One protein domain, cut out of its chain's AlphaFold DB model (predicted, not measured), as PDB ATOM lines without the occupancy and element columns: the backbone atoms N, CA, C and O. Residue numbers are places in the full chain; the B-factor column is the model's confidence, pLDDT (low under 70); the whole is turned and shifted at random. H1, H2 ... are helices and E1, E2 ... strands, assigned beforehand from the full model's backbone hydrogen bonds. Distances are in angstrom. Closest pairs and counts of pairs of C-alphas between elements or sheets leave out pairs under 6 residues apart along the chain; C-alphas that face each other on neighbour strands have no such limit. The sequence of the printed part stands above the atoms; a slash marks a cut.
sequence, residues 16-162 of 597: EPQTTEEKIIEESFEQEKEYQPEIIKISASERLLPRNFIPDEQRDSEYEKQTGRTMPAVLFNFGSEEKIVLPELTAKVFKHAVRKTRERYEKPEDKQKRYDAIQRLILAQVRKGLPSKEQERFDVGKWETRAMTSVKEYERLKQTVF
ATOM      1  N   GLU A  16      47.125  27.342 -29.699       54.12
ATOM      2  CA  GLU A  16      47.384  27.451 -28.261       54.12
ATOM      3  C   GLU A  16      48.789  26.899 -27.961       54.12
ATOM      4  O   GLU A  16      49.164  25.873 -28.539       54.12
ATOM      5  N   PRO A  17      49.578  27.562 -27.095       63.81
ATOM      6  CA  PRO A  17      50.905  27.082 -26.754       63.81
ATOM      7  C   PRO A  17      50.812  25.661 -26.192       63.81
ATOM      8  O   PRO A  17      50.023  25.390 -25.284       63.81
ATOM      9  N   GLN A  18      51.624  24.771 -26.762       68.12
ATOM     10  CA  GLN A  18      51.709  23.370 -26.369       68.12
ATOM     11  C   GLN A  18      52.047  23.269 -24.878       68.12
ATOM     12  O   GLN A  18      52.958  23.953 -24.390       68.12
ATOM     13  N   THR A  19      51.295  22.447 -24.150       73.12
ATOM     14  CA  THR A  19      51.481  22.285 -22.703       73.12
ATOM     15  C   THR A  19      52.794  21.562 -22.395       73.12
ATOM     16  O   THR A  19      53.367  20.880 -23.248       73.12
ATOM     17  N   THR A  20      53.300  21.708 -21.167       75.50
ATOM     18  CA  THR A  20      54.497  20.982 -20.713       75.50
ATOM     19  C   THR A  20      54.310  19.473 -20.885       75.50
ATOM     20  O   THR A  20      55.214  18.786 -21.344       75.50
ATOM     21  N   GLU A  21      53.115  18.967 -20.590       74.94
ATOM     22  CA  GLU A  21      52.746  17.560 -20.717       74.94
ATOM     23  C   GLU A  21      52.723  17.084 -22.179       74.94
ATOM     24  O   GLU A  21      53.208  15.996 -22.477       74.94
ATOM     25  N   GLU A  22      52.220  17.906 -23.104       76.44
ATOM     26  CA  GLU A  22      52.235  17.606 -24.541       76.44
ATOM     27  C   GLU A  22      53.668  17.555 -25.102       76.44
ATOM     28  O   GLU A  22      53.952  16.711 -25.947       76.44
ATOM     29  N   LYS A  23      54.592  18.400 -24.625       81.12
ATOM     30  CA  LYS A  23      56.006  18.343 -25.050       81.12
ATOM     31  C   LYS A  23      56.704  17.069 -24.574       81.12
ATOM     32  O   LYS A  23      57.394  16.422 -25.353       81.12
ATOM     33  N   ILE A  24      56.469  16.672 -23.322       77.94
ATOM     34  CA  ILE A  24      57.072  15.461 -22.742       77.94
ATOM     35  C   ILE A  24      56.598  14.199 -23.484       77.94
ATOM     36  O   ILE A  24      57.373  13.257 -23.646       77.94
ATOM     37  N   ILE A  25      55.353  14.170 -23.979       79.44
ATOM     38  CA  ILE A  25      54.867  13.058 -24.811       79.44
ATOM     39  C   ILE A  25      55.656  12.973 -26.123       79.44
ATOM     40  O   ILE A  25      56.085  11.883 -26.495       79.44
ATOM     41  N   GLU A  26      55.881  14.085 -26.826       80.00
ATOM     42  CA  GLU A  26      56.666  14.051 -28.070       80.00
ATOM     43  C   GLU A  26      58.112  13.612 -27.831       80.00
ATOM     44  O   GLU A  26      58.595  12.716 -28.523       80.00
ATOM     45  N   GLU A  27      58.764  14.163 -26.805       82.50
ATOM     46  CA  GLU A  27      60.130  13.790 -26.421       82.50
ATOM     47  C   GLU A  27      60.236  12.298 -26.051       82.50
ATOM     48  O   GLU A  27      61.255  11.666 -26.333       82.50
ATOM     49  N   SER A  28      59.184  11.703 -25.470       81.31
ATOM     50  CA  SER A  28      59.176  10.273 -25.122       81.31
ATOM     51  C   SER A  28      59.213   9.357 -26.351       81.31
ATOM     52  O   SER A  28      59.990   8.405 -26.369       81.31
ATOM     53  N   PHE A  29      58.483   9.699 -27.420       79.62
ATOM     54  CA  PHE A  29      58.550   8.972 -28.693       79.62
ATOM     55  C   PHE A  29      59.916   9.118 -29.383       79.62
ATOM     56  O   PHE A  29      60.388   8.173 -30.011       79.62
ATOM     57  N   GLU A  30      60.577  10.274 -29.267       80.19
ATOM     58  CA  GLU A  30      61.914  10.492 -29.848       80.19
ATOM     59  C   GLU A  30      63.028   9.731 -29.112       80.19
ATOM     60  O   GLU A  30      64.045   9.367 -29.715       80.19
ATOM     61  N   GLN A  31      62.847   9.475 -27.814       77.75
ATOM     62  CA  GLN A  31      63.764   8.662 -27.011       77.75
ATOM     63  C   GLN A  31      63.648   7.167 -27.345       77.75
ATOM     64  O   GLN A  31      64.642   6.443 -27.279       77.75
ATOM     65  N   GLU A  32      62.478   6.711 -27.791       76.00
ATOM     66  CA  GLU A  32      62.187   5.314 -28.135       76.00
ATOM     67  C   GLU A  32      62.440   5.020 -29.628       76.00
ATOM     68  O   GLU A  32      61.582   4.507 -30.344       76.00
ATOM     69  N   LYS A  33      63.659   5.326 -30.105       62.78
ATOM     70  CA  LYS A  33      64.078   5.295 -31.530       62.78
ATOM     71  C   LYS A  33      63.863   3.968 -32.279       62.78
ATOM     72  O   LYS A  33      63.887   3.968 -33.507       62.78
ATOM     73  N   GLU A  34      63.689   2.855 -31.569       66.44
ATOM     74  CA  GLU A  34      63.481   1.514 -32.142       66.44
ATOM     75  C   GLU A  34      62.008   1.075 -32.158       66.44
ATOM     76  O   GLU A  34      61.699  -0.028 -32.609       66.44
ATOM     77  N   TYR A  35      61.078   1.915 -31.693       77.62
ATOM     78  CA  TYR A  35      59.666   1.558 -31.675       77.62
ATOM     79  C   TYR A  35      59.079   1.485 -33.091       77.62
ATOM     80  O   TYR A  35      58.970   2.485 -33.801       77.62
ATOM     81  N   GLN A  36      58.661   0.281 -33.477       81.19
ATOM     82  CA  GLN A  36      57.880   0.021 -34.680       81.19
ATOM     83  C   GLN A  36      56.445  -0.316 -34.256       81.19
ATOM     84  O   GLN A  36      56.221  -1.383 -33.679       81.19
ATOM     85  N   PRO A  37      55.469   0.580 -34.478       84.44
ATOM     86  CA  PRO A  37      54.081   0.298 -34.151       84.44
ATOM     87  C   PRO A  37      53.541  -0.829 -35.032       84.44
ATOM     88  O   PRO A  37      53.615  -0.770 -36.259       84.44
ATOM     89  N   GLU A  38      52.931  -1.825 -34.398       86.00
ATOM     90  CA  GLU A  38      52.251  -2.924 -35.080       86.00
ATOM     91  C   GLU A  38      50.755  -2.895 -34.781       86.00
ATOM     92  O   GLU A  38      50.334  -2.737 -33.631       86.00
ATOM     93  N   ILE A  39      49.952  -3.071 -35.831       84.88
ATOM     94  CA  ILE A  39      48.505  -3.239 -35.720       84.88
ATOM     95  C   ILE A  39      48.226  -4.720 -35.484       84.88
ATOM     96  O   ILE A  39      48.439  -5.553 -36.365       84.88
ATOM     97  N   ILE A  40      47.737  -5.047 -34.293       87.44
ATOM     98  CA  ILE A  40      47.431  -6.420 -33.880       87.44
ATOM     99  C   ILE A  40      46.008  -6.509 -33.337       87.44
ATOM    100  O   ILE A  40      45.467  -5.533 -32.826       87.44
ATOM    101  N   LYS A  41      45.386  -7.687 -33.406       86.25
ATOM    102  CA  LYS A  41      44.077  -7.904 -32.773       86.25
ATOM    103  C   LYS A  41      44.214  -8.029 -31.258       86.25
ATOM    104  O   LYS A  41      45.222  -8.529 -30.755       86.25
ATOM    105  N   ILE A  42      43.189  -7.603 -30.524       80.38
ATOM    106  CA  ILE A  42      43.090  -7.913 -29.093       80.38
ATOM    107  C   ILE A  42      42.991  -9.430 -28.911       80.38
ATOM    108  O   ILE A  42      42.204 -10.097 -29.580       80.38
ATOM    109  N   SER A  43      43.793  -9.986 -28.002       80.00
ATOM    110  CA  SER A  43      43.719 -11.409 -27.676       80.00
ATOM    111  C   SER A  43      42.663 -11.694 -26.604       80.00
ATOM    112  O   SER A  43      42.316 -10.837 -25.788       80.00
ATOM    113  N   ALA A  44      42.173 -12.935 -26.554       72.56
ATOM    114  CA  ALA A  44      41.151 -13.351 -25.592       72.56
ATOM    115  C   ALA A  44      41.582 -13.210 -24.114       72.56
ATOM    116  O   ALA A  44      40.720 -13.133 -23.240       72.56
ATOM    117  N   SER A  45      42.890 -13.164 -23.833       76.00
ATOM    118  CA  SER A  45      43.460 -13.007 -22.487       76.00
ATOM    119  C   SER A  45      43.620 -11.547 -22.048       76.00
ATOM    120  O   SER A  45      43.990 -11.288 -20.898       76.00
ATOM    121  N   GLU A  46      43.308 -10.595 -22.924       79.44
ATOM    122  CA  GLU A  46      43.457  -9.166 -22.686       79.44
ATOM    123  C   GLU A  46      42.097  -8.481 -22.550       79.44
ATOM    124  O   GLU A  46      41.087  -8.888 -23.136       79.44
ATOM    125  N   ARG A  47      42.063  -7.426 -21.738       74.12
ATOM    126  CA  ARG A  47      40.882  -6.593 -21.519       74.12
ATOM    127  C   ARG A  47      41.277  -5.129 -21.503       74.12
ATOM    128  O   ARG A  47      42.204  -4.731 -20.797       74.12
ATOM    129  N   LEU A  48      40.547  -4.334 -22.277       71.69
ATOM    130  CA  LEU A  48      40.610  -2.882 -22.190       71.69
ATOM    131  C   LEU A  48      39.961  -2.436 -20.885       71.69
ATOM    132  O   LEU A  48      38.922  -2.958 -20.482       71.69
ATOM    133  N   LEU A  49      40.574  -1.458 -20.236       65.12
ATOM    134  CA  LEU A  49      39.981  -0.795 -19.087       65.12
ATOM    135  C   LEU A  49      38.997   0.286 -19.567       65.12
ATOM    136  O   LEU A  49      39.135   0.782 -20.690       65.12
ATOM    137  N   PRO A  50      37.992   0.660 -18.752       58.94
ATOM    138  CA  PRO A  50      37.012   1.675 -19.131       58.94
ATOM    139  C   PRO A  50      37.663   2.987 -19.587       58.94
ATOM    140  O   PRO A  50      38.714   3.367 -19.077       58.94
ATOM    141  N   ARG A  51      37.000   3.736 -20.481       54.38
ATOM    142  CA  ARG A  51      37.488   5.021 -21.034       54.38
ATOM    143  C   ARG A  51      38.031   5.984 -19.992       54.38
ATOM    144  O   ARG A  51      39.062   6.622 -20.188       54.38
ATOM    145  N   ASN A  52      37.325   6.067 -18.874       52.25
ATOM    146  CA  ASN A  52      37.627   7.007 -17.808       52.25
ATOM    147  C   ASN A  52      38.568   6.422 -16.751       52.25
ATOM    148  O   ASN A  52      39.009   7.150 -15.856       52.25
ATOM    149  N   PHE A  53      38.922   5.146 -16.865       57.66
ATOM    150  CA  PHE A  53      39.845   4.494 -15.961       57.66
ATOM    151  C   PHE A  53      41.283   4.741 -16.413       57.66
ATOM    152  O   PHE A  53      41.770   4.157 -17.379       57.66
ATOM    153  N   ILE A  54      41.968   5.617 -15.682       64.69
ATOM    154  CA  ILE A  54      43.414   5.801 -15.787       64.69
ATOM    155  C   ILE A  54      43.970   5.482 -14.407       64.69
ATOM    156  O   ILE A  54      43.550   6.136 -13.447       64.69
ATOM    157  N   PRO A  55      44.822   4.451 -14.282       64.00
ATOM    158  CA  PRO A  55      45.353   4.054 -12.987       64.00
ATOM    159  C   PRO A  55      46.150   5.213 -12.376       64.00
ATOM    160  O   PRO A  55      46.853   5.945 -13.075       64.00
ATOM    161  N   ASP A  56      45.995   5.399 -11.067       65.19
ATOM    162  CA  ASP A  56      46.835   6.313 -10.295       65.19
ATOM    163  C   ASP A  56      48.221   5.691 -10.043       65.19
ATOM    164  O   ASP A  56      48.446   4.507 -10.300       65.19
ATOM    165  N   GLU A  57      49.171   6.489  -9.544       67.31
ATOM    166  CA  GLU A  57      50.545   6.030  -9.277       67.31
ATOM    167  C   GLU A  57      50.595   4.832  -8.328       67.31
ATOM    168  O   GLU A  57      51.451   3.961  -8.480       67.31
ATOM    169  N   GLN A  58      49.669   4.765  -7.370       69.38
ATOM    170  CA  GLN A  58      49.593   3.646  -6.444       69.38
ATOM    171  C   GLN A  58      49.211   2.359  -7.181       69.38
ATOM    172  O   GLN A  58      49.897   1.349  -7.032       69.38
ATOM    173  N   ARG A  59      48.172   2.395  -8.021       71.50
ATOM    174  CA  ARG A  59      47.712   1.233  -8.793       71.50
ATOM    175  C   ARG A  59      48.685   0.816  -9.883       71.50
ATOM    176  O   ARG A  59      48.879  -0.380 -10.083       71.50
ATOM    177  N   ASP A  60      49.323   1.766 -10.559       71.88
ATOM    178  CA  ASP A  60      50.384   1.454 -11.520       71.88
ATOM    179  C   ASP A  60      51.584   0.800 -10.811       71.88
ATOM    180  O   ASP A  60      52.101  -0.202 -11.299       71.88
ATOM    181  N   SER A  61      51.967   1.285  -9.621       76.19
ATOM    182  CA  SER A  61      53.030   0.675  -8.808       76.19
ATOM    183  C   SER A  61      52.647  -0.713  -8.284       76.19
ATOM    184  O   SER A  61      53.477  -1.620  -8.255       76.19
ATOM    185  N   GLU A  62      51.394  -0.911  -7.873       74.69
ATOM    186  CA  GLU A  62      50.878  -2.218  -7.462       74.69
ATOM    187  C   GLU A  62      50.874  -3.209  -8.629       74.69
ATOM    188  O   GLU A  62      51.305  -4.350  -8.457       74.69
ATOM    189  N   TYR A  63      50.456  -2.773  -9.817       75.25
ATOM    190  CA  TYR A  63      50.494  -3.585 -11.029       75.25
ATOM    191  C   TYR A  63      51.931  -3.949 -11.426       75.25
ATOM    192  O   TYR A  63      52.216  -5.108 -11.733       75.25
ATOM    193  N   GLU A  64      52.856  -2.991 -11.363       80.81
ATOM    194  CA  GLU A  64      54.273  -3.200 -11.672       80.81
ATOM    195  C   GLU A  64      54.938  -4.170 -10.692       80.81
ATOM    196  O   GLU A  64      55.607  -5.110 -11.117       80.81
ATOM    197  N   LYS A  65      54.669  -4.036  -9.388       80.38
ATOM    198  CA  LYS A  65      55.148  -4.983  -8.366       80.38
ATOM    199  C   LYS A  65      54.660  -6.411  -8.601       80.38
ATOM    200  O   LYS A  65      55.352  -7.356  -8.235       80.38
ATOM    201  N   GLN A  66      53.465  -6.573  -9.163       72.81
ATOM    202  CA  GLN A  66      52.842  -7.882  -9.353       72.81
ATOM    203  C   GLN A  66      53.226  -8.545 -10.676       72.81
ATOM    204  O   GLN A  66      53.378  -9.764 -10.729       72.81
ATOM    205  N   THR A  67      53.355  -7.759 -11.742       72.62
ATOM    206  CA  THR A  67      53.559  -8.277 -13.103       72.62
ATOM    207  C   THR A  67      54.987  -8.089 -13.614       72.62
ATOM    208  O   THR A  67      55.349  -8.667 -14.638       72.62
ATOM    209  N   GLY A  68      55.804  -7.296 -12.915       74.38
ATOM    210  CA  GLY A  68      57.146  -6.903 -13.348       74.38
ATOM    211  C   GLY A  68      57.150  -5.947 -14.544       74.38
ATOM    212  O   GLY A  68      58.198  -5.753 -15.154       74.38
ATOM    213  N   ARG A  69      55.988  -5.402 -14.924       72.50
ATOM    214  CA  ARG A  69      55.802  -4.494 -16.062       72.50
ATOM    215  C   ARG A  69      54.802  -3.416 -15.694       72.50
ATOM    216  O   ARG A  69      53.890  -3.660 -14.911       72.50
ATOM    217  N   THR A  70      54.908  -2.242 -16.296       73.69
ATOM    218  CA  THR A  70      53.838  -1.256 -16.132       73.69
ATOM    219  C   THR A  70      52.602  -1.596 -16.940       73.69
ATOM    220  O   THR A  70      52.654  -2.300 -17.950       73.69
ATOM    221  N   MET A  71      51.456  -1.116 -16.452       80.31
ATOM    222  CA  MET A  71      50.176  -1.388 -17.087       80.31
ATOM    223  C   MET A  71      50.187  -0.837 -18.519       80.31
ATOM    224  O   MET A  71      50.433   0.363 -18.688       80.31
ATOM    225  N   PRO A  72      49.944  -1.670 -19.544       82.25
ATOM    226  CA  PRO A  72      50.009  -1.221 -20.926       82.25
ATOM    227  C   PRO A  72      49.002  -0.109 -21.228       82.25
ATOM    228  O   PRO A  72      47.863  -0.134 -20.754       82.25
ATOM    229  N   ALA A  73      49.407   0.835 -22.077       85.81
ATOM    230  CA  ALA A  73      48.494   1.722 -22.786       85.81
ATOM    231  C   ALA A  73      48.491   1.343 -24.270       85.81
ATOM    232  O   ALA A  73      49.517   0.947 -24.819       85.81
ATOM    233  N   VAL A  74      47.339   1.432 -24.918       87.38
ATOM    234  CA  VAL A  74      47.164   1.060 -26.322       87.38
ATOM    235  C   VAL A  74      46.378   2.129 -27.055       87.38
ATOM    236  O   VAL A  74      45.518   2.774 -26.462       87.38
ATOM    237  N   LEU A  75      46.629   2.277 -28.351       86.06
ATOM    238  CA  LEU A  75      45.657   2.857 -29.267       86.06
ATOM    239  C   LEU A  75      44.733   1.746 -29.735       86.06
ATOM    240  O   LEU A  75      45.209   0.760 -30.287       86.06
ATOM    241  N   PHE A  76      43.438   1.898 -29.519       85.44
ATOM    242  CA  PHE A  76      42.426   0.912 -29.858       85.44
ATOM    243  C   PHE A  76      41.482   1.439 -30.934       85.44
ATOM    244  O   PHE A  76      41.066   2.598 -30.877       85.44
ATOM    245  N   ASN A  77      41.135   0.580 -31.890       82.06
ATOM    246  CA  ASN A  77      40.140   0.836 -32.919       82.06
ATOM    247  C   ASN A  77      38.866   0.032 -32.636       82.06
ATOM    248  O   ASN A  77      38.840  -1.192 -32.780       82.06
ATOM    249  N   PHE A  78      37.791   0.737 -32.284       62.38
ATOM    250  CA  PHE A  78      36.496   0.126 -31.973       62.38
ATOM    251  C   PHE A  78      35.842  -0.591 -33.155       62.38
ATOM    252  O   PHE A  78      35.091  -1.535 -32.939       62.38
ATOM    253  N   GLY A  79      36.101  -0.151 -34.389       64.81
ATOM    254  CA  GLY A  79      35.456  -0.722 -35.571       64.81
ATOM    255  C   GLY A  79      36.075  -2.038 -36.040       64.81
ATOM    256  O   GLY A  79      35.424  -2.786 -36.762       64.81
ATOM    257  N   SER A  80      37.328  -2.318 -35.663       72.19
ATOM    258  CA  SER A  80      38.084  -3.479 -36.154       72.19
ATOM    259  C   SER A  80      38.654  -4.382 -35.056       72.19
ATOM    260  O   SER A  80      39.269  -5.400 -35.377       72.19
ATOM    261  N   GLU A  81      38.453  -4.033 -33.779       76.94
ATOM    262  CA  GLU A  81      39.054  -4.701 -32.610       76.94
ATOM    263  C   GLU A  81      40.591  -4.803 -32.678       76.94
ATOM    264  O   GLU A  81      41.233  -5.685 -32.093       76.94
ATOM    265  N   GLU A  82      41.197  -3.878 -33.414       85.56
ATOM    266  CA  GLU A  82      42.636  -3.762 -33.577       85.56
ATOM    267  C   GLU A  82      43.214  -2.821 -32.522       85.56
ATOM    268  O   GLU A  82      42.573  -1.870 -32.066       85.56
ATOM    269  N   LYS A  83      44.462  -3.068 -32.144       90.19
ATOM    270  CA  LYS A  83      45.223  -2.222 -31.240       90.19
ATOM    271  C   LYS A  83      46.646  -2.010 -31.732       90.19
ATOM    272  O   LYS A  83      47.203  -2.841 -32.443       90.19
ATOM    273  N   ILE A  84      47.241  -0.928 -31.254       88.69
ATOM    274  CA  ILE A  84      48.676  -0.669 -31.296       88.69
ATOM    275  C   ILE A  84      49.125  -0.468 -29.852       88.69
ATOM    276  O   ILE A  84      48.591   0.391 -29.147       88.69
ATOM    277  N   VAL A  85      50.071  -1.280 -29.388       88.19
ATOM    278  CA  VAL A  85      50.581  -1.186 -28.016       88.19
ATOM    279  C   VAL A  85      51.576  -0.043 -27.934       88.19
ATOM    280  O   VAL A  85      52.571  -0.056 -28.648       88.19
ATOM    281  N   LEU A  86      51.310   0.937 -27.069       86.38
ATOM    282  CA  LEU A  86      52.242   2.035 -26.863       86.38
ATOM    283  C   LEU A  86      53.493   1.529 -26.137       86.38
ATOM    284  O   LEU A  86      53.383   0.648 -25.276       86.38
ATOM    285  N   PRO A  87      54.665   2.106 -26.437       82.62
ATOM    286  CA  PRO A  87      55.871   1.814 -25.687       82.62
ATOM    287  C   PRO A  87      55.713   2.110 -24.197       82.62
ATOM    288  O   PRO A  87      54.884   2.926 -23.786       82.62
ATOM    289  N   GLU A  88      56.557   1.491 -23.383       80.81
ATOM    290  CA  GLU A  88      56.462   1.604 -21.935       80.81
ATOM    291  C   GLU A  88      56.668   3.041 -21.419       80.81
ATOM    292  O   GLU A  88      55.898   3.499 -20.565       80.81
ATOM    293  N   LEU A  89      57.667   3.774 -21.931       79.81
ATOM    294  CA  LEU A  89      57.921   5.152 -21.497       79.81
ATOM    295  C   LEU A  89      56.762   6.057 -21.915       79.81
ATOM    296  O   LEU A  89      56.201   6.776 -21.087       79.81
ATOM    297  N   THR A  90      56.347   5.952 -23.176       78.25
ATOM    298  CA  THR A  90      55.203   6.684 -23.723       78.25
ATOM    299  C   THR A  90      53.911   6.400 -22.940       78.25
ATOM    300  O   THR A  90      53.157   7.320 -22.621       78.25
ATOM    301  N   ALA A  91      53.649   5.141 -22.572       79.69
ATOM    302  CA  ALA A  91      52.478   4.756 -21.786       79.69
ATOM    303  C   ALA A  91      52.485   5.401 -20.392       79.69
ATOM    304  O   ALA A  91      51.452   5.908 -19.945       79.69
ATOM    305  N   LYS A  92      53.643   5.430 -19.715       78.44
ATOM    306  CA  LYS A  92      53.817   6.116 -18.420       78.44
ATOM    307  C   LYS A  92      53.542   7.614 -18.544       78.44
ATOM    308  O   LYS A  92      52.761   8.168 -17.767       78.44
ATOM    309  N   VAL A  93      54.144   8.258 -19.543       79.25
ATOM    310  CA  VAL A  93      53.994   9.699 -19.783       79.25
ATOM    311  C   VAL A  93      52.544  10.054 -20.122       79.25
ATOM    312  O   VAL A  93      52.003  11.003 -19.556       79.25
ATOM    313  N   PHE A  94      51.873   9.262 -20.963       79.31
ATOM    314  CA  PHE A  94      50.461   9.454 -21.300       79.31
ATOM    315  C   PHE A  94      49.566   9.448 -20.056       79.31
ATOM    316  O   PHE A  94      48.804  10.392 -19.830       79.31
ATOM    317  N   LYS A  95      49.666   8.411 -19.217       78.25
ATOM    318  CA  LYS A  95      48.836   8.316 -18.008       78.25
ATOM    319  C   LYS A  95      49.090   9.486 -17.063       78.25
ATOM    320  O   LYS A  95      48.142  10.053 -16.516       78.25
ATOM    321  N   HIS A  96      50.354   9.892 -16.923       80.56
ATOM    322  CA  HIS A  96      50.726  11.065 -16.140       80.56
ATOM    323  C   HIS A  96      50.080  12.346 -16.691       80.56
ATOM    324  O   HIS A  96      49.453  13.087 -15.931       80.56
ATOM    325  N   ALA A  97      50.173  12.579 -18.004       76.94
ATOM    326  CA  ALA A  97      49.619  13.754 -18.674       76.94
ATOM    327  C   ALA A  97      48.093  13.848 -18.529       76.94
ATOM    328  O   ALA A  97      47.557  14.916 -18.208       76.94
ATOM    329  N   VAL A  98      47.371  12.733 -18.687       74.94
ATOM    330  CA  VAL A  98      45.912  12.746 -18.515       74.94
ATOM    331  C   VAL A  98      45.520  12.955 -17.050       74.94
ATOM    332  O   VAL A  98      44.575  13.697 -16.775       74.94
ATOM    333  N   ARG A  99      46.254  12.379 -16.089       75.38
ATOM    334  CA  ARG A  99      46.017  12.647 -14.663       75.38
ATOM    335  C   ARG A  99      46.215  14.126 -14.332       75.38
ATOM    336  O   ARG A  99      45.325  14.734 -13.742       75.38
ATOM    337  N   LYS A 100      47.321  14.732 -14.776       79.25
ATOM    338  CA  LYS A 100      47.586  16.164 -14.567       79.25
ATOM    339  C   LYS A 100      46.521  17.046 -15.205       79.25
ATOM    340  O   LYS A 100      46.091  18.019 -14.596       79.25
ATOM    341  N   THR A 101      46.019  16.658 -16.373       73.44
ATOM    342  CA  THR A 101      44.882  17.331 -17.012       73.44
ATOM    343  C   THR A 101      43.620  17.271 -16.139       73.44
ATOM    344  O   THR A 101      42.935  18.278 -15.978       73.44
ATOM    345  N   ARG A 102      43.320  16.127 -15.513       69.75
ATOM    346  CA  ARG A 102      42.162  15.996 -14.608       69.75
ATOM    347  C   ARG A 102      42.295  16.821 -13.330       69.75
ATOM    348  O   ARG A 102      41.285  17.337 -12.865       69.75
ATOM    349  N   GLU A 103      43.504  16.913 -12.781       76.06
ATOM    350  CA  GLU A 103      43.813  17.693 -11.574       76.06
ATOM    351  C   GLU A 103      43.784  19.206 -11.841       76.06
ATOM    352  O   GLU A 103      43.342  19.975 -10.995       76.06
ATOM    353  N   ARG A 104      44.276  19.638 -13.008       75.62
ATOM    354  CA  ARG A 104      44.525  21.054 -13.321       75.62
ATOM    355  C   ARG A 104      43.294  21.813 -13.800       75.62
ATOM    356  O   ARG A 104      43.202  23.017 -13.582       75.62
ATOM    357  N   TYR A 105      42.389  21.138 -14.500       72.06
ATOM    358  CA  TYR A 105      41.182  21.748 -15.047       72.06
ATOM    359  C   TYR A 105      39.986  21.330 -14.202       72.06
ATOM    360  O   TYR A 105      39.848  20.158 -13.882       72.06
ATOM    361  N   GLU A 106      39.104  22.261 -13.841       63.28
ATOM    362  CA  GLU A 106      37.881  21.937 -13.086       63.28
ATOM    363  C   GLU A 106      36.705  21.646 -14.026       63.28
ATOM    364  O   GLU A 106      35.975  20.670 -13.826       63.28
ATOM    365  N   LYS A 107      36.573  22.440 -15.097       62.47
ATOM    366  CA  LYS A 107      35.467  22.368 -16.059       62.47
ATOM    367  C   LYS A 107      35.568  21.142 -16.980       62.47
ATOM    368  O   LYS A 107      36.648  20.890 -17.524       62.47
ATOM    369  N   PRO A 108      34.471  20.390 -17.192       63.28
ATOM    370  CA  PRO A 108      34.458  19.214 -18.067       63.28
ATOM    371  C   PRO A 108      34.904  19.497 -19.508       63.28
ATOM    372  O   PRO A 108      35.634  18.698 -20.094       63.28
ATOM    373  N   GLU A 109      34.528  20.646 -20.066       65.75
ATOM    374  CA  GLU A 109      34.816  21.011 -21.456       65.75
ATOM    375  C   GLU A 109      36.317  21.237 -21.684       65.75
ATOM    376  O   GLU A 109      36.878  20.794 -22.689       65.75
ATOM    377  N   ASP A 110      36.993  21.861 -20.715       71.19
ATOM    378  CA  ASP A 110      38.436  22.110 -20.765       71.19
ATOM    379  C   ASP A 110      39.237  20.809 -20.592       71.19
ATOM    380  O   ASP A 110      40.240  20.599 -21.282       71.19
ATOM    381  N   LYS A 111      38.762  19.895 -19.729       70.88
ATOM    382  CA  LYS A 111      39.334  18.544 -19.575       70.88
ATOM    383  C   LYS A 111      39.261  17.762 -20.883       70.88
ATOM    384  O   LYS A 111      40.263  17.177 -21.295       70.88
ATOM    385  N   GLN A 112      38.098  17.769 -21.538       67.31
ATOM    386  CA  GLN A 112      37.895  17.042 -22.790       67.31
ATOM    387  C   GLN A 112      38.756  17.622 -23.914       67.31
ATOM    388  O   GLN A 112      39.464  16.877 -24.587       67.31
ATOM    389  N   LYS A 113      38.786  18.954 -24.057       75.88
ATOM    390  CA  LYS A 113      39.623  19.640 -25.052       75.88
ATOM    391  C   LYS A 113      41.101  19.254 -24.929       75.88
ATOM    392  O   LYS A 113      41.779  19.055 -25.937       75.88
ATOM    393  N   ARG A 114      41.606  19.136 -23.698       78.38
ATOM    394  CA  ARG A 114      43.000  18.750 -23.426       78.38
ATOM    395  C   ARG A 114      43.259  17.262 -23.630       78.38
ATOM    396  O   ARG A 114      44.297  16.904 -24.179       78.38
ATOM    397  N   TYR A 115      42.310  16.405 -23.264       72.81
ATOM    398  CA  TYR A 115      42.387  14.979 -23.576       72.81
ATOM    399  C   TYR A 115      42.463  14.741 -25.092       72.81
ATOM    400  O   TYR A 115      43.322  13.993 -25.556       72.81
ATOM    401  N   ASP A 116      41.642  15.449 -25.869       72.12
ATOM    402  CA  ASP A 116      41.644  15.356 -27.331       72.12
ATOM    403  C   ASP A 116      42.974  15.831 -27.937       72.12
ATOM    404  O   ASP A 116      43.450  15.253 -28.916       72.12
ATOM    405  N   ALA A 117      43.603  16.861 -27.360       78.50
ATOM    406  CA  ALA A 117      44.920  17.335 -27.787       78.50
ATOM    407  C   ALA A 117      46.010  16.275 -27.556       78.50
ATOM    408  O   ALA A 117      46.752  15.948 -28.486       78.50
ATOM    409  N   ILE A 118      46.044  15.673 -26.362       79.00
ATOM    410  CA  ILE A 118      46.952  14.567 -26.013       79.00
ATOM    411  C   ILE A 118      46.737  13.367 -26.947       79.00
ATOM    412  O   ILE A 118      47.695  12.795 -27.468       79.00
ATOM    413  N   GLN A 119      45.482  13.000 -27.212       77.81
ATOM    414  CA  GLN A 119      45.153  11.881 -28.091       77.81
ATOM    415  C   GLN A 119      45.602  12.141 -29.535       77.81
ATOM    416  O   GLN A 119      46.226  11.276 -30.147       77.81
ATOM    417  N   ARG A 120      45.344  13.338 -30.082       79.62
ATOM    418  CA  ARG A 120      45.794  13.716 -31.435       79.62
ATOM    419  C   ARG A 120      47.310  13.657 -31.576       79.62
ATOM    420  O   ARG A 120      47.801  13.225 -32.617       79.62
ATOM    421  N   LEU A 121      48.033  14.063 -30.538       82.38
ATOM    422  CA  LEU A 121      49.489  14.026 -30.497       82.38
ATOM    423  C   LEU A 121      50.019  12.589 -30.606       82.38
ATOM    424  O   LEU A 121      50.829  12.292 -31.482       82.38
ATOM    425  N   ILE A 122      49.504  11.682 -29.771       81.38
ATOM    426  CA  ILE A 122      49.894  10.263 -29.771       81.38
ATOM    427  C   ILE A 122      49.558   9.615 -31.116       81.38
ATOM    428  O   ILE A 122      50.394   8.922 -31.695       81.38
ATOM    429  N   LEU A 123      48.365   9.885 -31.655       81.12
ATOM    430  CA  LEU A 123      47.962   9.404 -32.977       81.12
ATOM    431  C   LEU A 123      48.922   9.877 -34.073       81.12
ATOM    432  O   LEU A 123      49.307   9.086 -34.932       81.12
ATOM    433  N   ALA A 124      49.329  11.147 -34.042       82.06
ATOM    434  CA  ALA A 124      50.257  11.698 -35.021       82.06
ATOM    435  C   ALA A 124      51.646  11.046 -34.936       82.06
ATOM    436  O   ALA A 124      52.234  10.755 -35.978       82.06
ATOM    437  N   GLN A 125      52.161  10.789 -33.729       84.25
ATOM    438  CA  GLN A 125      53.469  10.150 -33.551       84.25
ATOM    439  C   GLN A 125      53.447   8.670 -33.952       84.25
ATOM    440  O   GLN A 125      54.302   8.234 -34.719       84.25
ATOM    441  N   VAL A 126      52.418   7.914 -33.551       83.75
ATOM    442  CA  VAL A 126      52.270   6.506 -33.956       83.75
ATOM    443  C   VAL A 126      52.096   6.374 -35.468       83.75
ATOM    444  O   VAL A 126      52.718   5.509 -36.082       83.75
ATOM    445  N   ARG A 127      51.324   7.268 -36.101       83.94
ATOM    446  CA  ARG A 127      51.142   7.255 -37.558       83.94
ATOM    447  C   ARG A 127      52.466   7.381 -38.312       83.94
ATOM    448  O   ARG A 127      52.639   6.688 -39.306       83.94
ATOM    449  N   LYS A 128      53.406   8.218 -37.850       83.12
ATOM    450  CA  LYS A 128      54.726   8.373 -38.495       83.12
ATOM    451  C   LYS A 128      55.535   7.073 -38.500       83.12
ATOM    452  O   LYS A 128      56.299   6.856 -39.434       83.12
ATOM    453  N   GLY A 129      55.369   6.240 -37.471       80.00
ATOM    454  CA  GLY A 129      56.075   4.965 -37.334       80.00
ATOM    455  C   GLY A 129      55.453   3.805 -38.117       80.00
ATOM    456  O   GLY A 129      56.108   2.786 -38.288       80.00
ATOM    457  N   LEU A 130      54.212   3.929 -38.603       84.12
ATOM    458  CA  LEU A 130      53.549   2.851 -39.346       84.12
ATOM    459  C   LEU A 130      54.102   2.712 -40.779       84.12
ATOM    460  O   LEU A 130      54.468   3.717 -41.393       84.12
ATOM    461  N   PRO A 131      54.084   1.508 -41.383       83.12
ATOM    462  CA  PRO A 131      54.361   1.338 -42.811       83.12
ATOM    463  C   PRO A 131      53.397   2.161 -43.676       83.12
ATOM    464  O   PRO A 131      52.217   2.273 -43.348       83.12
ATOM    465  N   SER A 132      53.849   2.674 -44.827       81.12
ATOM    466  CA  SER A 132      53.055   3.589 -45.672       81.12
ATOM    467  C   SER A 132      51.654   3.067 -46.022       81.12
ATOM    468  O   SER A 132      50.698   3.833 -46.002       81.12
ATOM    469  N   LYS A 133      51.509   1.756 -46.264       81.00
ATOM    470  CA  LYS A 133      50.207   1.122 -46.543       81.00
ATOM    471  C   LYS A 133      49.228   1.203 -45.366       81.00
ATOM    472  O   LYS A 133      48.028   1.326 -45.574       81.00
ATOM    473  N   GLU A 134      49.733   1.142 -44.138       79.25
ATOM    474  CA  GLU A 134      48.906   1.254 -42.934       79.25
ATOM    475  C   GLU A 134      48.641   2.719 -42.569       79.25
ATOM    476  O   GLU A 134      47.568   3.031 -42.065       79.25
ATOM    477  N   GLN A 135      49.539   3.653 -42.909       80.56
ATOM    478  CA  GLN A 135      49.310   5.095 -42.705       80.56
ATOM    479  C   GLN A 135      48.097   5.648 -43.473       80.56
ATOM    480  O   GLN A 135      47.522   6.657 -43.050       80.56
ATOM    481  N   GLU A 136      47.734   5.023 -44.597       73.19
ATOM    482  CA  GLU A 136      46.545   5.350 -45.400       73.19
ATOM    483  C   GLU A 136      45.252   4.831 -44.758       73.19
ATOM    484  O   GLU A 136      44.215   5.487 -44.835       73.19
ATOM    485  N   ARG A 137      45.321   3.676 -44.083       68.94
ATOM    486  CA  ARG A 137      44.202   3.076 -43.334       68.94
ATOM    487  C   ARG A 137      44.054   3.667 -41.928       68.94
ATOM    488  O   ARG A 137      42.998   3.530 -41.309       68.94
ATOM    489  N   PHE A 138      45.104   4.311 -41.419       70.38
ATOM    490  CA  PHE A 138      45.156   4.905 -40.089       70.38
ATOM    491  C   PHE A 138      44.389   6.236 -40.037       70.38
ATOM    492  O   PHE A 138      44.910   7.303 -40.375       70.38
ATOM    493  N   ASP A 139      43.129   6.150 -39.615       66.00
ATOM    494  CA  ASP A 139      42.173   7.258 -39.600       66.00
ATOM    495  C   ASP A 139      42.114   7.973 -38.236       66.00
ATOM    496  O   ASP A 139      41.786   7.383 -37.199       66.00
ATOM    497  N   VAL A 140      42.424   9.270 -38.228       58.31
ATOM    498  CA  VAL A 140      42.440  10.096 -37.015       58.31
ATOM    499  C   VAL A 140      40.999  10.351 -36.565       58.31
ATOM    500  O   VAL A 140      40.247  11.043 -37.238       58.31
ATOM    501  N   GLY A 141      40.630   9.815 -35.399       59.53
ATOM    502  CA  GLY A 141      39.267   9.886 -34.847       59.53
ATOM    503  C   GLY A 141      38.604   8.520 -34.656       59.53
ATOM    504  O   GLY A 141      37.674   8.415 -33.864       59.53
ATOM    505  N   LYS A 142      39.121   7.466 -35.304       73.31
ATOM    506  CA  LYS A 142      38.687   6.068 -35.085       73.31
ATOM    507  C   LYS A 142      39.506   5.320 -34.034       73.31
ATOM    508  O   LYS A 142      39.079   4.283 -33.536       73.31
ATOM    509  N   TRP A 143      40.677   5.858 -33.712       77.19
ATOM    510  CA  TRP A 143      41.616   5.294 -32.752       77.19
ATOM    511  C   TRP A 143      41.637   6.124 -31.473       77.19
ATOM    512  O   TRP A 143      41.748   7.353 -31.512       77.19
ATOM    513  N   GLU A 144      41.580   5.455 -30.328       78.62
ATOM    514  CA  GLU A 144      41.612   6.096 -29.013       78.62
ATOM    515  C   GLU A 144      42.576   5.431 -28.044       78.62
ATOM    516  O   GLU A 144      42.838   4.237 -28.122       78.62
ATOM    517  N   THR A 145      43.129   6.221 -27.120       79.31
ATOM    518  CA  THR A 145      44.097   5.699 -26.151       79.31
ATOM    519  C   THR A 145      43.376   5.106 -24.941       79.31
ATOM    520  O   THR A 145      42.558   5.772 -24.299       79.31
ATOM    521  N   ARG A 146      43.690   3.855 -24.602       77.31
ATOM    522  CA  ARG A 146      43.114   3.092 -23.486       77.31
ATOM    523  C   ARG A 146      44.213   2.465 -22.638       77.31
ATOM    524  O   ARG A 146      45.244   2.061 -23.165       77.31
ATOM    525  N   ALA A 147      43.976   2.332 -21.336       78.06
ATOM    526  CA  ALA A 147      44.750   1.403 -20.519       78.06
ATOM    527  C   ALA A 147      44.234  -0.025 -20.755       78.06
ATOM    528  O   ALA A 147      43.049  -0.232 -21.031       78.06
ATOM    529  N   MET A 148      45.111  -1.016 -20.654       79.50
ATOM    530  CA  MET A 148      44.777  -2.417 -20.895       79.50
ATOM    531  C   MET A 148      45.408  -3.293 -19.818       79.50
ATOM    532  O   MET A 148      46.460  -2.972 -19.272       79.50
ATOM    533  N   THR A 149      44.761  -4.409 -19.505       76.06
ATOM    534  CA  THR A 149      45.249  -5.386 -18.531       76.06
ATOM    535  C   THR A 149      44.888  -6.811 -18.962       76.06
ATOM    536  O   THR A 149      44.265  -7.022 -20.005       76.06
ATOM    537  N   SER A 150      45.288  -7.812 -18.179       75.75
ATOM    538  CA  SER A 150      44.849  -9.196 -18.385       75.75
ATOM    539  C   SER A 150      43.441  -9.414 -17.827       75.75
ATOM    540  O   SER A 150      43.064  -8.779 -16.843       75.75
ATOM    541  N   VAL A 151      42.682 -10.363 -18.387       66.56
ATOM    542  CA  VAL A 151      41.357 -10.765 -17.859       66.56
ATOM    543  C   VAL A 151      41.422 -11.090 -16.361       66.56
ATOM    544  O   VAL A 151      40.577 -10.656 -15.585       66.56
ATOM    545  N   LYS A 152      42.458 -11.823 -15.940       72.88
ATOM    546  CA  LYS A 152      42.643 -12.239 -14.546       72.88
ATOM    547  C   LYS A 152      42.791 -11.046 -13.599       72.88
ATOM    548  O   LYS A 152      42.232 -11.053 -12.507       72.88
ATOM    549  N   GLU A 153      43.537 -10.030 -14.021       67.81
ATOM    550  CA  GLU A 153      43.766  -8.834 -13.211       67.81
ATOM    551  C   GLU A 153      42.578  -7.865 -13.271       67.81
ATOM    552  O   GLU A 153      42.251  -7.221 -12.278       67.81
ATOM    553  N   TYR A 154      41.867  -7.824 -14.399       63.44
ATOM    554  CA  TYR A 154      40.610  -7.092 -14.531       63.44
ATOM    555  C   TYR A 154      39.569  -7.547 -13.494       63.44
ATOM    556  O   TYR A 154      39.018  -6.720 -12.765       63.44
ATOM    557  N   GLU A 155      39.357  -8.860 -13.358       62.31
ATOM    558  CA  GLU A 155      38.425  -9.425 -12.367       62.31
ATOM    559  C   GLU A 155      38.835  -9.113 -10.920       62.31
ATOM    560  O   GLU A 155      37.991  -8.890 -10.051       62.31
ATOM    561  N   ARG A 156      40.137  -9.023 -10.649       65.00
ATOM    562  CA  ARG A 156      40.651  -8.657  -9.326       65.00
ATOM    563  C   ARG A 156      40.457  -7.171  -9.009       65.00
ATOM    564  O   ARG A 156      40.042  -6.824  -7.899       65.00
ATOM    565  N   LEU A 157      40.722  -6.289  -9.975       58.66
ATOM    566  CA  LEU A 157      40.488  -4.847  -9.839       58.66
ATOM    567  C   LEU A 157      39.003  -4.550  -9.593       58.66
ATOM    568  O   LEU A 157      38.678  -3.742  -8.720       58.66
ATOM    569  N   LYS A 158      38.110  -5.275 -10.279       55.53
ATOM    570  CA  LYS A 158      36.656  -5.233 -10.064       55.53
ATOM    571  C   LYS A 158      36.300  -5.489  -8.592       55.53
ATOM    572  O   LYS A 158      35.572  -4.715  -7.985       55.53
ATOM    573  N   GLN A 159      36.885  -6.504  -7.960       52.88
ATOM    574  CA  GLN A 159      36.595  -6.836  -6.556       52.88
ATOM    575  C   GLN A 159      37.087  -5.793  -5.535       52.88
ATOM    576  O   GLN A 159      36.562  -5.736  -4.422       52.88
ATOM    577  N   THR A 160      38.084  -4.979  -5.892       50.16
ATOM    578  CA  THR A 160      38.770  -4.076  -4.951       50.16
ATOM    579  C   THR A 160      38.257  -2.634  -5.046       50.16
ATOM    580  O   THR A 160      38.084  -1.975  -4.024       50.16
ATOM    581  N   VAL A 161      37.946  -2.157  -6.257       42.88
ATOM    582  CA  VAL A 161      37.490  -0.776  -6.513       42.88
ATOM    583  C   VAL A 161      36.001  -0.585  -6.190       42.88
ATOM    584  O   VAL A 161      35.624   0.463  -5.672       42.88
ATOM    585  N   PHE A 162      35.155  -1.598  -6.412       36.97
ATOM    586  CA  PHE A 162      33.713  -1.488  -6.143       36.97
ATOM    587  C   PHE A 162      33.359  -1.559  -4.646       36.97
ATOM    588  O   PHE A 162      32.448  -0.866  -4.203       36.97
TER     589      PHE A 162
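What this domain is: This is residues 16 to 162 of the 597 residues of the protein "Methyltransf_11 domain-containing protein" of Candidatus Azambacteria bacterium (UniProt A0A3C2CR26). A small, strongly twisted sheet of four strands, curled like part of a barrel, has an up-and-down bundle of three helices packed on it: H3 and H4 cross its strands, and H1 packs on these two, off the sheet. H6 stands up from the sheet by E1, H5 lies past the far end of H4, and H2 lies off the sheet near H3. The printed part has 147 residues with six named helices and four named strands, in the order H1 E1 H2 E2 E3 H3 H4 H5 E4 H6; the antiparallel sheet runs E1 E4 E2 E3, and the class is mixed, helices and strands. The whole is compact, radius of gyration of the C-alphas 15.2 A, and spans 42 by 37 by 29 A.

How they stand to each other: Start at inner strand E4, residues 143 to 150, which bends by 57 degrees at residue 147. Its residues 143 to 147 pair with E2, residues 73 to 77, where N 74 and O 146 are within hydrogen-bond range at 2.8 A; its residues 148 to 150 pair with E1, residues 46 to 48, where N 47 and O 149 are 2.8 A apart. E2 forms a hairpin with E3, residues 82 to 85, with N 75 and O 84 at 2.8 A. H3, residues 88 to 104, is over E4 and E2 and across the strands; its closest C-alpha pair with E2 is Ala 73 and Ala 91, 5.1 A. H4, residues 108 to 129, is over E4 and across the strands; the C-alphas of Gln 119 and Thr 145 come closest, 6.6 A. H6, residues 151 to 162, stands up from the sheet on the same face as H3, giving two layers, helices on one face of a sheet. H3 and H4 form a helical hairpin, a shallow tilt of 17 degrees, closest at C-alphas Thr 101 and Lys 111, 6.2 A. H1, residues 20 to 31, touches H3 at C-alphas Glu 21 and Ala 97, 5.3 A, opposite ways. H2, residues 57 to 67, makes with E1 and E2 a split strand-helix-strand unit, E4 between the two strands, its crossover right-handed. Each O i to N i+4 pair is within range in H1, H2 and H3; the counts are 17 of 18 in H4, 1 of 2 in H5, residues 132 to 137, and 7 of 8 in H6.

Where its parts are: Find C-alpha 20 at (54.497, 20.982, -20.713), where H1 begins. H4 runs 32.3 A to C-alpha 129 at (56.075, 4.965, -37.334), H3 24.4 A and E4 20.7 A. H6 ends at C-alpha 162, (33.713, -1.488, -6.143).

The domain as a whole: The C-alphas of Ser 132 and Phe 162 are the farthest apart, 44.3 A. The printed part has no cut; the link H1 to E1, 14 residues, is long. Mean pLDDT of the printed part is 74.3; residues 49 to 58 and 153 to 162 are among those under 70.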